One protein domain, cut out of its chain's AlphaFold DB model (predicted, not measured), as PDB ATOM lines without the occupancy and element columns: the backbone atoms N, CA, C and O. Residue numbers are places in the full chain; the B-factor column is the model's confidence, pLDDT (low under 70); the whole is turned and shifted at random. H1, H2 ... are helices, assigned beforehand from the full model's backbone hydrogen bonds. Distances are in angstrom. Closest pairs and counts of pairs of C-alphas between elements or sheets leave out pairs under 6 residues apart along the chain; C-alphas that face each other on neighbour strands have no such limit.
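AT A GLANCE: This is residues 55 to 157 of the 160 residues of an uncharacterized protein of Rhodocyclales bacterium GT-UBC (UniProt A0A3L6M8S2). The longest helix, H4, makes a loose up-and-down bundle with H3 and H6, each running against the one before; H2 packs along H4, H1 crosses H2, and short H5 joins H4 to H6. The printed part, 103 residues with six named helices, H1 to H6, is all helix. It is compact, with radius of gyration of the C-alphas 12.3 A and spans 35 by 31 by 22 A.

IN THESE COORDINATES: H4, residues 113 to 131, is 25.6 A long and begins at C-alpha (-50.647, 33.789, 85.790). H3 is residues 98 to 109, H2 73 to 80, H5 135 to 139, H1 55 to 70. H6, 141 to 155, ends at C-alpha (-42.854, 47.402, 86.093).

HOW THE PARTS SIT: H2 touches H4, closest at the C-alphas of Cys 80 and Gly 122, 4.9 A. H3 and H4, a hairpin, only just touch, with 3 pairs of C-alphas within 8 A. H2, H3, H4 and H5 have every O i to N i+4 pair within hydrogen-bond range, H1 10 of 12, H6 9 of 11.

THE WHOLE: The H2 to H3 link is long, 17 residues. Residues 88 to 91 and 133 have pLDDT under 70.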
ATOM      1  N   ALA A  55     -26.983  24.541  80.363       84.00
ATOM      2  CA  ALA A  55     -27.463  23.737  79.240       84.00
ATOM      3  C   ALA A  55     -28.967  23.926  78.978       84.00
ATOM      4  O   ALA A  55     -29.379  24.096  77.835       84.00
ATOM      5  N   ARG A  56     -29.800  23.948  80.032       87.44
ATOM      6  CA  ARG A  56     -31.249  24.164  79.874       87.44
ATOM      7  C   ARG A  56     -31.581  25.589  79.454       87.44
ATOM      8  O   ARG A  56     -32.505  25.783  78.676       87.44
ATOM      9  N   ILE A  57     -30.838  26.570  79.963       89.50
ATOM     10  CA  ILE A  57     -30.964  27.972  79.553       89.50
ATOM     11  C   ILE A  57     -30.626  28.113  78.068       89.50
ATOM     12  O   ILE A  57     -31.438  28.653  77.321       89.50
ATOM     13  N   ALA A  58     -29.500  27.551  77.625       88.19
ATOM     14  CA  ALA A  58     -29.104  27.563  76.220       88.19
ATOM     15  C   ALA A  58     -30.140  26.870  75.322       88.19
ATOM     16  O   ALA A  58     -30.549  27.422  74.302       88.19
ATOM     17  N   GLN A  59     -30.640  25.705  75.743       89.44
ATOM     18  CA  GLN A  59     -31.711  25.000  75.037       89.44
ATOM     19  C   GLN A  59     -32.999  25.834  74.961       89.44
ATOM     20  O   GLN A  59     -33.624  25.892  73.906       89.44
ATOM     21  N   GLY A  60     -33.388  26.498  76.052       91.75
ATOM     22  CA  GLY A  60     -34.570  27.359  76.090       91.75
ATOM     23  C   GLY A  60     -34.451  28.561  75.157       91.75
ATOM     24  O   GLY A  60     -35.375  28.838  74.396       91.75
ATOM     25  N   ILE A  61     -33.297  29.237  75.161       91.94
ATOM     26  CA  ILE A  61     -33.015  30.348  74.240       91.94
ATOM     27  C   ILE A  61     -33.065  29.866  72.790       91.94
ATOM     28  O   ILE A  61     -33.634  30.553  71.946       91.94
ATOM     29  N   MET A  62     -32.538  28.678  72.490       91.06
ATOM     30  CA  MET A  62     -32.618  28.139  71.132       91.06
ATOM     31  C   MET A  62     -34.002  27.783  70.682       91.06
ATOM     32  O   MET A  62     -34.387  28.134  69.571       91.06
ATOM     33  N   ALA A  63     -34.746  27.084  71.530       92.38
ATOM     34  CA  ALA A  63     -36.130  26.781  71.242       92.38
ATOM     35  C   ALA A  63     -36.888  28.084  70.950       92.38
ATOM     36  O   ALA A  63     -37.619  28.145  69.967       92.38
ATOM     37  N   PHE A  64     -36.615  29.147  71.716       93.88
ATOM     38  CA  PHE A  64     -37.171  30.468  71.452       93.88
ATOM     39  C   PHE A  64     -36.714  31.087  70.129       93.88
ATOM     40  O   PHE A  64     -37.544  31.595  69.386       93.88
ATOM     41  N   ARG A  65     -35.434  31.003  69.772       90.94
ATOM     42  CA  ARG A  65     -34.942  31.515  68.481       90.94
ATOM     43  C   ARG A  65     -35.539  30.786  67.279       90.94
ATOM     44  O   ARG A  65     -35.806  31.411  66.260       90.94
ATOM     45  N   ILE A  66     -35.746  29.475  67.392       91.06
ATOM     46  CA  ILE A  66     -36.270  28.637  66.306       91.06
ATOM     47  C   ILE A  66     -37.790  28.793  66.181       91.06
ATOM     48  O   ILE A  66     -38.311  28.908  65.074       91.06
ATOM     49  N   HIS A  67     -38.509  28.772  67.304       92.19
ATOM     50  CA  HIS A  67     -39.973  28.708  67.319       92.19
ATOM     51  C   HIS A  67     -40.649  30.049  67.636       92.19
ATOM     52  O   HIS A  67     -41.865  30.178  67.486       92.19
ATOM     53  N   GLY A  68     -39.894  31.053  68.084       91.56
ATOM     54  CA  GLY A  68     -40.400  32.372  68.447       91.56
ATOM     55  C   GLY A  68     -41.524  32.292  69.477       91.56
ATOM     56  O   GLY A  68     -41.426  31.629  70.513       91.56
ATOM     57  N   SER A  69     -42.644  32.938  69.169       90.62
ATOM     58  CA  SER A  69     -43.835  32.961  70.022       90.62
ATOM     59  C   SER A  69     -44.533  31.603  70.182       90.62
ATOM     60  O   SER A  69     -45.326  31.458  71.111       90.62
ATOM     61  N   ALA A  70     -44.235  30.609  69.337       91.25
ATOM     62  CA  ALA A  70     -44.774  29.249  69.447       91.25
ATOM     63  C   ALA A  70     -44.006  28.370  70.454       91.25
ATOM     64  O   ALA A  70     -44.325  27.194  70.633       91.25
ATOM     65  N   THR A  71     -42.987  28.925  71.115       93.94
ATOM     66  CA  THR A  71     -42.175  28.201  72.094       93.94
ATOM     67  C   THR A  71     -43.015  27.740  73.275       93.94
ATOM     68  O   THR A  71     -43.681  28.525  73.952       93.94
ATOM     69  N   VAL A  72     -42.943  26.443  73.549       94.25
ATOM     70  CA  VAL A  72     -43.612  25.807  74.682       94.25
ATOM     71  C   VAL A  72     -43.069  26.308  76.026       94.25
ATOM     72  O   VAL A  72     -41.931  26.760  76.159       94.25
ATOM     73  N   TYR A  73     -43.921  26.249  77.053       94.25
ATOM     74  CA  TYR A  73     -43.644  26.856  78.357       94.25
ATOM     75  C   TYR A  73     -42.321  26.424  79.018       94.25
ATOM     76  O   TYR A  73     -41.625  27.309  79.527       94.25
ATOM     77  N   PRO A  74     -41.955  25.126  79.090       92.44
ATOM     78  CA  PRO A  74     -40.732  24.726  79.781       92.44
ATOM     79  C   PRO A  74     -39.494  25.432  79.218       92.44
ATOM     80  O   PRO A  74     -38.697  25.967  79.983       92.44
ATOM     81  N   GLU A  75     -39.383  25.502  77.900       93.81
ATOM     82  CA  GLU A  75     -38.313  26.125  77.135       93.81
ATOM     83  C   GLU A  75     -38.355  27.648  77.272       93.81
ATOM     84  O   GLU A  75     -37.345  28.267  77.610       93.81
ATOM     85  N   LEU A  76     -39.543  28.245  77.127       95.06
ATOM     86  CA  LEU A  76     -39.760  29.684  77.287       95.06
ATOM     87  C   LEU A  76     -39.354  30.169  78.687       95.06
ATOM     88  O   LEU A  76     -38.728  31.219  78.846       95.06
ATOM     89  N   LYS A  77     -39.649  29.371  79.718       94.94
ATOM     90  CA  LYS A  77     -39.218  29.638  81.092       94.94
ATOM     91  C   LYS A  77     -37.697  29.709  81.185       94.94
ATOM     92  O   LYS A  77     -37.192  30.599  81.862       94.94
ATOM     93  N   TYR A  78     -36.971  28.783  80.561       94.19
ATOM     94  CA  TYR A  78     -35.508  28.793  80.584       94.19
ATOM     95  C   TYR A  78     -34.918  29.929  79.744       94.19
ATOM     96  O   TYR A  78     -33.931  30.521  80.177       94.19
ATOM     97  N   ALA A  79     -35.554  30.305  78.630       93.56
ATOM     98  CA  ALA A  79     -35.168  31.486  77.857       93.56
ATOM     99  C   ALA A  79     -35.187  32.760  78.722       93.56
ATOM    100  O   ALA A  79     -34.240  33.545  78.704       93.56
ATOM    101  N   CYS A  80     -36.204  32.908  79.581       94.44
ATOM    102  CA  CYS A  80     -36.306  34.037  80.508       94.44
ATOM    103  C   CYS A  80     -35.134  34.133  81.502       94.44
ATOM    104  O   CYS A  80     -34.826  35.227  81.962       94.44
ATOM    105  N   TYR A  81     -34.488  33.015  81.853       92.75
ATOM    106  CA  TYR A  81     -33.338  32.995  82.768       92.75
ATOM    107  C   TYR A  81     -32.012  33.389  82.108       92.75
ATOM    108  O   TYR A  81     -31.035  33.575  82.827       92.75
ATOM    109  N   GLY A  82     -31.951  33.488  80.777       90.88
ATOM    110  CA  GLY A  82     -30.697  33.736  80.063       90.88
ATOM    111  C   GLY A  82     -30.744  34.866  79.049       90.88
ATOM    112  O   GLY A  82     -29.880  34.913  78.181       90.88
ATOM    113  N   ILE A  83     -31.707  35.784  79.154       91.62
ATOM    114  CA  ILE A  83     -31.852  36.905  78.214       91.62
ATOM    115  C   ILE A  83     -30.573  37.750  78.072       91.62
ATOM    116  O   ILE A  83     -30.325  38.301  77.005       91.62
ATOM    117  N   ALA A  84     -29.753  37.822  79.125       88.94
ATOM    118  CA  ALA A  84     -28.511  38.594  79.182       88.94
ATOM    119  C   ALA A  84     -27.238  37.732  79.038       88.94
ATOM    120  O   ALA A  84     -26.123  38.234  79.187       88.94
ATOM    121  N   ARG A  85     -27.375  36.428  78.766       86.06
ATOM    122  CA  ARG A  85     -26.231  35.516  78.658       86.06
ATOM    123  C   ARG A  85     -25.740  35.421  77.214       86.06
ATOM    124  O   ARG A  85     -26.566  35.238  76.318       86.06
ATOM    125  N   PRO A  86     -24.418  35.499  76.975       79.19
ATOM    126  CA  PRO A  86     -23.864  35.199  75.663       79.19
ATOM    127  C   PRO A  86     -24.066  33.714  75.370       79.19
ATOM    128  O   PRO A  86     -23.806  32.879  76.234       79.19
ATOM    129  N   MET A  87     -24.551  33.401  74.170       74.50
ATOM    130  CA  MET A  87     -24.669  32.025  73.692       74.50
ATOM    131  C   MET A  87     -23.518  31.685  72.749       74.50
ATOM    132  O   MET A  87     -23.145  32.474  71.877       74.50
ATOM    133  N   ASP A  88     -22.996  30.481  72.932       63.28
ATOM    134  CA  ASP A  88     -21.685  30.025  72.472       63.28
ATOM    135  C   ASP A  88     -21.499  30.048  70.941       63.28
ATOM    136  O   ASP A  88     -20.367  30.095  70.474       63.28
ATOM    137  N   TRP A  89     -22.576  30.055  70.140       61.59
ATOM    138  CA  TRP A  89     -22.469  30.010  68.671       61.59
ATOM    139  C   TRP A  89     -22.101  31.333  67.999       61.59
ATOM    140  O   TRP A  89     -21.561  31.298  66.902       61.59
ATOM    141  N   GLU A  90     -22.374  32.488  68.611       61.31
ATOM    142  CA  GLU A  90     -22.107  33.800  67.983       61.31
ATOM    143  C   GLU A  90     -21.872  34.924  69.007       61.31
ATOM    144  O   GLU A  90     -21.796  36.093  68.641       61.31
ATOM    145  N   GLY A  91     -21.853  34.618  70.311       69.06
ATOM    146  CA  GLY A  91     -21.793  35.633  71.369       69.06
ATOM    147  C   GLY A  91     -23.038  36.528  71.454       69.06
ATOM    148  O   GLY A  91     -23.085  37.423  72.294       69.06
ATOM    149  N   ARG A  92     -24.062  36.285  70.624       78.56
ATOM    150  CA  ARG A  92     -25.292  37.082  70.580       78.56
ATOM    151  C   ARG A  92     -26.125  36.885  71.835       78.56
ATOM    152  O   ARG A  92     -26.469  35.755  72.192       78.56
ATOM    153  N   ILE A  93     -26.500  38.004  72.435       87.06
ATOM    154  CA  ILE A  93     -27.303  38.093  73.649       87.06
ATOM    155  C   ILE A  93     -28.725  38.497  73.252       87.06
ATOM    156  O   ILE A  93     -28.906  39.494  72.557       87.06
ATOM    157  N   LEU A  94     -29.734  37.757  73.723       88.31
ATOM    158  CA  LEU A  94     -31.140  37.976  73.349       88.31
ATOM    159  C   LEU A  94     -31.629  39.395  73.685       88.31
ATOM    160  O   LEU A  94     -32.398  39.982  72.932       88.31
ATOM    161  N   LEU A  95     -31.141  39.970  74.786       89.38
ATOM    162  CA  LEU A  95     -31.414  41.353  75.180       89.38
ATOM    163  C   LEU A  95     -30.996  42.377  74.110       89.38
ATOM    164  O   LEU A  95     -31.595  43.443  74.024       89.38
ATOM    165  N   GLY A  96     -29.979  42.065  73.304       87.62
ATOM    166  CA  GLY A  96     -29.485  42.926  72.224       87.62
ATOM    167  C   GLY A  96     -30.305  42.825  70.942       87.62
ATOM    168  O   GLY A  96     -30.095  43.581  69.999       87.62
ATOM    169  N   GLU A  97     -31.249  41.889  70.894       89.69
ATOM    170  CA  GLU A  97     -32.080  41.604  69.733       89.69
ATOM    171  C   GLU A  97     -33.485  42.156  69.989       89.69
ATOM    172  O   GLU A  97     -34.399  41.419  70.355       89.69
ATOM    173  N   ALA A  98     -33.664  43.470  69.812       87.19
ATOM    174  CA  ALA A  98     -34.882  44.192  70.204       87.19
ATOM    175  C   ALA A  98     -36.189  43.504  69.758       87.19
ATOM    176  O   ALA A  98     -37.110  43.343  70.559       87.19
ATOM    177  N   GLN A  99     -36.249  43.036  68.508       90.00
ATOM    178  CA  GLN A  99     -37.420  42.338  67.974       90.00
ATOM    179  C   GLN A  99     -37.691  41.009  68.696       90.00
ATOM    180  O   GLN A  99     -38.831  40.726  69.061       90.00
ATOM    181  N   GLN A 100     -36.658  40.194  68.928       90.88
ATOM    182  CA  GLN A 100     -36.813  38.923  69.638       90.88
ATOM    183  C   GLN A 100     -37.129  39.135  71.117       90.88
ATOM    184  O   GLN A 100     -37.952  38.412  71.679       90.88
ATOM    185  N   MET A 101     -36.537  40.153  71.743       93.50
ATOM    186  CA  MET A 101     -36.864  40.528  73.113       93.50
ATOM    187  C   MET A 101     -38.344  40.910  73.230       93.50
ATOM    188  O   MET A 101     -39.038  40.423  74.118       93.50
ATOM    189  N   GLN A 102     -38.867  41.712  72.301       92.75
ATOM    190  CA  GLN A 102     -40.285  42.070  72.288       92.75
ATOM    191  C   GLN A 102     -41.187  40.842  72.092       92.75
ATOM    192  O   GLN A 102     -42.142  40.656  72.848       92.75
ATOM    193  N   GLN A 103     -40.848  39.952  71.156       94.94
ATOM    194  CA  GLN A 103     -41.572  38.692  70.953       94.94
ATOM    195  C   GLN A 103     -41.571  37.809  72.210       94.94
ATOM    196  O   GLN A 103     -42.588  37.185  72.523       94.94
ATOM    197  N   LEU A 104     -40.457  37.771  72.949       95.50
ATOM    198  CA  LEU A 104     -40.347  37.022  74.197       95.50
ATOM    199  C   LEU A 104     -41.307  37.594  75.240       95.50
ATOM    200  O   LEU A 104     -42.072  36.850  75.852       95.50
ATOM    201  N   LEU A 105     -41.284  38.914  75.435       95.31
ATOM    202  CA  LEU A 105     -42.134  39.596  76.411       95.31
ATOM    203  C   LEU A 105     -43.621  39.428  76.079       95.31
ATOM    204  O   LEU A 105     -44.425  39.173  76.976       95.31
ATOM    205  N   GLU A 106     -43.992  39.479  74.799       94.50
ATOM    206  CA  GLU A 106     -45.352  39.174  74.349       94.50
ATOM    207  C   GLU A 106     -45.752  37.724  74.639       94.50
ATOM    208  O   GLU A 106     -46.836  37.478  75.173       94.50
ATOM    209  N   ALA A 107     -44.882  36.758  74.322       95.00
ATOM    210  CA  ALA A 107     -45.131  35.345  74.598       95.00
ATOM    211  C   ALA A 107     -45.324  35.104  76.103       95.00
ATOM    212  O   ALA A 107     -46.273  34.435  76.507       95.00
ATOM    213  N   VAL A 108     -44.490  35.726  76.943       95.31
ATOM    214  CA  VAL A 108     -44.617  35.681  78.406       95.31
ATOM    215  C   VAL A 108     -45.908  36.357  78.881       95.31
ATOM    216  O   VAL A 108     -46.566  35.852  79.793       95.31
ATOM    217  N   GLY A 109     -46.306  37.470  78.261       93.31
ATOM    218  CA  GLY A 109     -47.545  38.187  78.568       93.31
ATOM    219  C   GLY A 109     -48.806  37.342  78.363       93.31
ATOM    220  O   GLY A 109     -49.740  37.441  79.164       93.31
ATOM    221  N   ARG A 110     -48.796  36.461  77.351       93.75
ATOM    222  CA  ARG A 110     -49.892  35.535  77.003       93.75
ATOM    223  C   ARG A 110     -49.986  34.305  77.917       93.75
ATOM    224  O   ARG A 110     -50.970  33.572  77.843       93.75
ATOM    225  N   LEU A 111     -48.995  34.057  78.778       94.25
ATOM    226  CA  LEU A 111     -48.992  32.885  79.657       94.25
ATOM    227  C   LEU A 111     -50.028  32.983  80.795       94.25
ATOM    228  O   LEU A 111     -50.297  34.075  81.308       94.25
ATOM    229  N   PRO A 112     -50.518  31.832  81.303       94.12
ATOM    230  CA  PRO A 112     -51.296  31.770  82.535       94.12
ATOM    231  C   PRO A 112     -50.556  32.411  83.726       94.12
ATOM    232  O   PRO A 112     -49.329  32.293  83.813       94.12
ATOM    233  N   PRO A 113     -51.261  32.989  84.722       91.00
ATOM    234  CA  PRO A 113     -50.647  33.789  85.790       91.00
ATOM    235  C   PRO A 113     -49.481  33.111  86.526       91.00
ATOM    236  O   PRO A 113     -48.438  33.727  86.741       91.00
ATOM    237  N   ARG A 114     -49.610  31.819  86.864       91.38
ATOM    238  CA  ARG A 114     -48.546  31.055  87.545       91.38
ATOM    239  C   ARG A 114     -47.286  30.909  86.685       91.38
ATOM    240  O   ARG A 114     -46.169  31.015  87.193       91.38
ATOM    241  N   GLN A 115     -47.466  30.659  85.391       94.19
ATOM    242  CA  GLN A 115     -46.379  30.481  84.430       94.19
ATOM    243  C   GLN A 115     -45.714  31.817  84.099       94.19
ATOM    244  O   GLN A 115     -44.485  31.903  84.114       94.19
ATOM    245  N   ARG A 116     -46.520  32.869  83.915       94.12
ATOM    246  CA  ARG A 116     -46.049  34.244  83.747       94.12
ATOM    247  C   ARG A 116     -45.206  34.692  84.936       94.12
ATOM    248  O   ARG A 116     -44.077  35.122  84.742       94.12
ATOM    249  N   ALA A 117     -45.675  34.480  86.169       91.00
ATOM    250  CA  ALA A 117     -44.909  34.802  87.375       91.00
ATOM    251  C   ALA A 117     -43.557  34.066  87.431       91.00
ATOM    252  O   ALA A 117     -42.549  34.637  87.846       91.00
ATOM    253  N   ALA A 118     -43.502  32.806  86.986       91.19
ATOM    254  CA  ALA A 118     -42.246  32.064  86.898       91.19
ATOM    255  C   ALA A 118     -41.276  32.652  85.863       91.19
ATOM    256  O   ALA A 118     -40.083  32.731  86.146       91.19
ATOM    257  N   CYS A 119     -41.784  33.087  84.711       94.25
ATOM    258  CA  CYS A 119     -40.989  33.753  83.682       94.25
ATOM    259  C   CYS A 119     -40.490  35.121  84.162       94.25
ATOM    260  O   CYS A 119     -39.298  35.390  84.069       94.25
ATOM    261  N   CYS A 120     -41.343  35.931  84.798       93.75
ATOM    262  CA  CYS A 120     -40.941  37.210  85.396       93.75
ATOM    263  C   CYS A 120     -39.836  37.041  86.447       93.75
ATOM    264  O   CYS A 120     -38.911  37.849  86.499       93.75
ATOM    265  N   ARG A 121     -39.877  35.971  87.258       92.31
ATOM    266  CA  ARG A 121     -38.764  35.634  88.165       92.31
ATOM    267  C   ARG A 121     -37.473  35.319  87.409       92.31
ATOM    268  O   ARG A 121     -36.414  35.724  87.870       92.31
ATOM    269  N   GLY A 122     -37.554  34.618  86.278       91.69
ATOM    270  CA  GLY A 122     -36.404  34.368  85.404       91.69
ATOM    271  C   GLY A 122     -35.812  35.658  84.841       91.69
ATOM    272  O   GLY A 122     -34.620  35.896  85.000       91.69
ATOM    273  N   LEU A 123     -36.666  36.532  84.303       93.75
ATOM    274  CA  LEU A 123     -36.274  37.830  83.750       93.75
ATOM    275  C   LEU A 123     -35.586  38.717  84.801       93.75
ATOM    276  O   LEU A 123     -34.501  39.239  84.558       93.75
ATOM    277  N   ARG A 124     -36.176  38.838  86.002       91.12
ATOM    278  CA  ARG A 124     -35.569  39.575  87.129       91.12
ATOM    279  C   ARG A 124     -34.246  38.953  87.567       91.12
ATOM    280  O   ARG A 124     -33.304  39.678  87.861       91.12
ATOM    281  N   HIS A 125     -34.168  37.624  87.599       90.12
ATOM    282  CA  HIS A 125     -32.937  36.929  87.951       90.12
ATOM    283  C   HIS A 125     -31.823  37.215  86.940       90.12
ATOM    284  O   HIS A 125     -30.723  37.561  87.360       90.12
ATOM    285  N   SER A 126     -32.103  37.117  85.638       89.81
ATOM    286  CA  SER A 126     -31.109  37.407  84.600       89.81
ATOM    287  C   SER A 126     -30.680  38.877  84.639       89.81
ATOM    288  O   SER A 126     -29.489  39.163  84.594       89.81
ATOM    289  N   TRP A 127     -31.612  39.811  84.875       87.25
ATOM    290  CA  TRP A 127     -31.276  41.219  85.120       87.25
ATOM    291  C   TRP A 127     -30.295  41.390  86.289       87.25
ATOM    292  O   TRP A 127     -29.245  42.006  86.136       87.25
ATOM    293  N   GLN A 128     -30.617  40.830  87.456       85.94
ATOM    294  CA  GLN A 128     -29.828  41.016  88.677       85.94
ATOM    295  C   GLN A 128     -28.451  40.350  88.613       85.94
ATOM    296  O   GLN A 128     -27.483  40.924  89.098       85.94
ATOM    297  N   ASN A 129     -28.371  39.143  88.051       83.06
ATOM    298  CA  ASN A 129     -27.164  38.317  88.140       83.06
ATOM    299  C   ASN A 129     -26.272  38.431  86.907       83.06
ATOM    300  O   ASN A 129     -25.056  38.331  87.036       83.06
ATOM    301  N   ASP A 130     -26.856  38.642  85.726       80.75
ATOM    302  CA  ASP A 130     -26.103  38.635  84.473       80.75
ATOM    303  C   ASP A 130     -25.891  40.056  83.904       80.75
ATOM    304  O   ASP A 130     -24.982  40.239  83.098       80.75
ATOM    305  N   LEU A 131     -26.689  41.061  84.310       77.12
ATOM    306  CA  LEU A 131     -26.659  42.410  83.716       77.12
ATOM    307  C   LEU A 131     -26.295  43.539  84.698       77.12
ATOM    308  O   LEU A 131     -25.469  44.388  84.378       77.12
ATOM    309  N   ALA A 132     -26.877  43.560  85.902       73.44
ATOM    310  CA  ALA A 132     -26.779  44.697  86.828       73.44
ATOM    311  C   ALA A 132     -25.347  45.008  87.309       73.44
ATOM    312  O   ALA A 132     -25.060  46.144  87.674       73.44
ATOM    313  N   GLY A 133     -24.446  44.020  87.293       69.38
ATOM    314  CA  GLY A 133     -23.033  44.189  87.651       69.38
ATOM    315  C   GLY A 133     -22.104  44.539  86.483       69.38
ATOM    316  O   GLY A 133     -20.896  44.585  86.685       69.38
ATOM    317  N   GLN A 134     -22.629  44.735  85.268       77.56
ATOM    318  CA  GLN A 134     -21.834  44.915  84.044       77.56
ATOM    319  C   GLN A 134     -22.153  46.273  83.391       77.56
ATOM    320  O   GLN A 134     -22.902  46.328  82.412       77.56
ATOM    321  N   PRO A 135     -21.612  47.388  83.926       72.75
ATOM    322  CA  PRO A 135     -21.950  48.740  83.473       72.75
ATOM    323  C   PRO A 135     -21.576  48.998  82.011       72.75
ATOM    324  O   PRO A 135     -22.277  49.736  81.327       72.75
ATOM    325  N   GLU A 136     -20.521  48.350  81.515       78.38
ATOM    326  CA  GLU A 136     -20.108  48.437  80.112       78.38
ATOM    327  C   GLU A 136     -21.205  47.906  79.184       78.38
ATOM    328  O   GLU A 136     -21.629  48.618  78.280       78.38
ATOM    329  N   ARG A 137     -21.775  46.731  79.491       72.19
ATOM    330  CA  ARG A 137     -22.899  46.169  78.728       72.19
ATOM    331  C   ARG A 137     -24.144  47.037  78.797       72.19
ATOM    332  O   ARG A 137     -24.850  47.184  77.812       72.19
ATOM    333  N   LEU A 138     -24.429  47.645  79.944       73.25
ATOM    334  CA  LEU A 138     -25.570  48.558  80.063       73.25
ATOM    335  C   LEU A 138     -25.422  49.810  79.180       73.25
ATOM    336  O   LEU A 138     -26.433  50.395  78.789       73.25
ATOM    337  N   ALA A 139     -24.189  50.215  78.866       77.75
ATOM    338  CA  ALA A 139     -23.895  51.379  78.037       77.75
ATOM    339  C   ALA A 139     -23.910  51.079  76.526       77.75
ATOM    340  O   ALA A 139     -24.007  52.010  75.722       77.75
ATOM    341  N   GLU A 140     -23.840  49.810  76.115       84.38
ATOM    342  CA  GLU A 140     -23.822  49.440  74.700       84.38
ATOM    343  C   GLU A 140     -25.175  49.740  74.028       84.38
ATOM    344  O   GLU A 140     -26.237  49.267  74.442       84.38
ATOM    345  N   ALA A 141     -25.131  50.517  72.940       80.31
ATOM    346  CA  ALA A 141     -26.321  51.035  72.260       80.31
ATOM    347  C   ALA A 141     -27.317  49.940  71.840       80.31
ATOM    348  O   ALA A 141     -28.528  50.144  71.899       80.31
ATOM    349  N   HIS A 142     -26.823  48.760  71.465       83.81
ATOM    350  CA  HIS A 142     -27.671  47.666  70.998       83.81
ATOM    351  C   HIS A 142     -28.494  46.998  72.114       83.81
ATOM    352  O   HIS A 142     -29.500  46.361  71.815       83.81
ATOM    353  N   PHE A 143     -28.136  47.177  73.392       87.00
ATOM    354  CA  PHE A 143     -28.932  46.677  74.518       87.00
ATOM    355  C   PHE A 143     -29.994  47.667  75.002       87.00
ATOM    356  O   PHE A 143     -30.957  47.243  75.640       87.00
ATOM    357  N   GLN A 144     -29.873  48.963  74.693       87.38
ATOM    358  CA  GLN A 144     -30.736  50.011  75.259       87.38
ATOM    359  C   GLN A 144     -32.227  49.751  75.020       87.38
ATOM    360  O   GLN A 144     -33.032  49.836  75.949       87.38
ATOM    361  N   THR A 145     -32.604  49.376  73.795       89.12
ATOM    362  CA  THR A 145     -34.002  49.086  73.452       89.12
ATOM    363  C   THR A 145     -34.533  47.863  74.201       89.12
ATOM    364  O   THR A 145     -35.639  47.905  74.741       89.12
ATOM    365  N   GLY A 146     -33.747  46.785  74.283       88.38
ATOM    366  CA  GLY A 146     -34.135  45.578  75.013       88.38
ATOM    367  C   GLY A 146     -34.243  45.813  76.520       88.38
ATOM    368  O   GLY A 146     -35.184  45.332  77.150       88.38
ATOM    369  N   ILE A 147     -33.329  46.607  77.087       89.75
ATOM    370  CA  ILE A 147     -33.352  47.038  78.490       89.75
ATOM    371  C   ILE A 147     -34.623  47.836  78.783       89.75
ATOM    372  O   ILE A 147     -35.330  47.516  79.740       89.75
ATOM    373  N   ALA A 148     -34.943  48.833  77.956       90.25
ATOM    374  CA  ALA A 148     -36.134  49.658  78.134       90.25
ATOM    375  C   ALA A 148     -37.420  48.813  78.080       90.25
ATOM    376  O   ALA A 148     -38.262  48.908  78.975       90.25
ATOM    377  N   ALA A 149     -37.537  47.923  77.088       90.88
ATOM    378  CA  ALA A 149     -38.685  47.026  76.950       90.88
ATOM    379  C   ALA A 149     -38.829  46.079  78.155       90.88
ATOM    380  O   ALA A 149     -39.925  45.892  78.688       90.88
ATOM    381  N   LEU A 150     -37.715  45.510  78.624       91.50
ATOM    382  CA  LEU A 150     -37.684  44.644  79.797       91.50
ATOM    383  C   LEU A 150     -38.117  45.386  81.067       91.50
ATOM    384  O   LEU A 150     -38.921  44.859  81.837       91.50
ATOM    385  N   GLN A 151     -37.600  46.593  81.294       90.56
ATOM    386  CA  GLN A 151     -37.948  47.408  82.457       90.56
ATOM    387  C   GLN A 151     -39.431  47.776  82.450       90.56
ATOM    388  O   GLN A 151     -40.114  47.545  83.450       90.56
ATOM    389  N   GLN A 152     -39.946  48.262  81.318       91.50
ATOM    390  CA  GLN A 152     -41.362  48.585  81.155       91.50
ATOM    391  C   GLN A 152     -42.245  47.362  81.430       91.50
ATOM    392  O   GLN A 152     -43.224  47.444  82.176       91.50
ATOM    393  N   PHE A 153     -41.874  46.202  80.884       92.81
ATOM    394  CA  PHE A 153     -42.602  44.962  81.120       92.81
ATOM    395  C   PHE A 153     -42.586  44.559  82.597       92.81
ATOM    396  O   PHE A 153     -43.631  44.239  83.155       92.81
ATOM    397  N   LEU A 154     -41.424  44.583  83.255       89.94
ATOM    398  CA  LEU A 154     -41.293  44.172  84.655       89.94
ATOM    399  C   LEU A 154     -42.005  45.116  85.632       89.94
ATOM    400  O   LEU A 154     -42.492  44.631  86.653       89.94
ATOM    401  N   GLN A 155     -42.088  46.414  85.323       89.00
ATOM    402  CA  GLN A 155     -42.854  47.402  86.093       89.00
ATOM    403  C   GLN A 155     -44.367  47.181  85.973       89.00
ATOM    404  O   GLN A 155     -45.094  47.360  86.946       89.00
ATOM    405  N   ALA A 156     -44.842  46.742  84.805       87.38
ATOM    406  CA  ALA A 156     -46.252  46.439  84.569       87.38
ATOM    407  C   ALA A 156     -46.719  45.114  85.208       87.38
ATOM    408  O   ALA A 156     -47.912  44.808  85.196       87.38
ATOM    409  N   GLN A 157     -45.803  44.299  85.744       81.56
ATOM    410  CA  GLN A 157     -46.134  43.023  86.378       81.56
ATOM    411  C   GLN A 157     -46.093  43.146  87.905       81.56
ATOM    412  O   GLN A 157     -45.119  43.676  88.444       81.56
TER     413      GLN A 157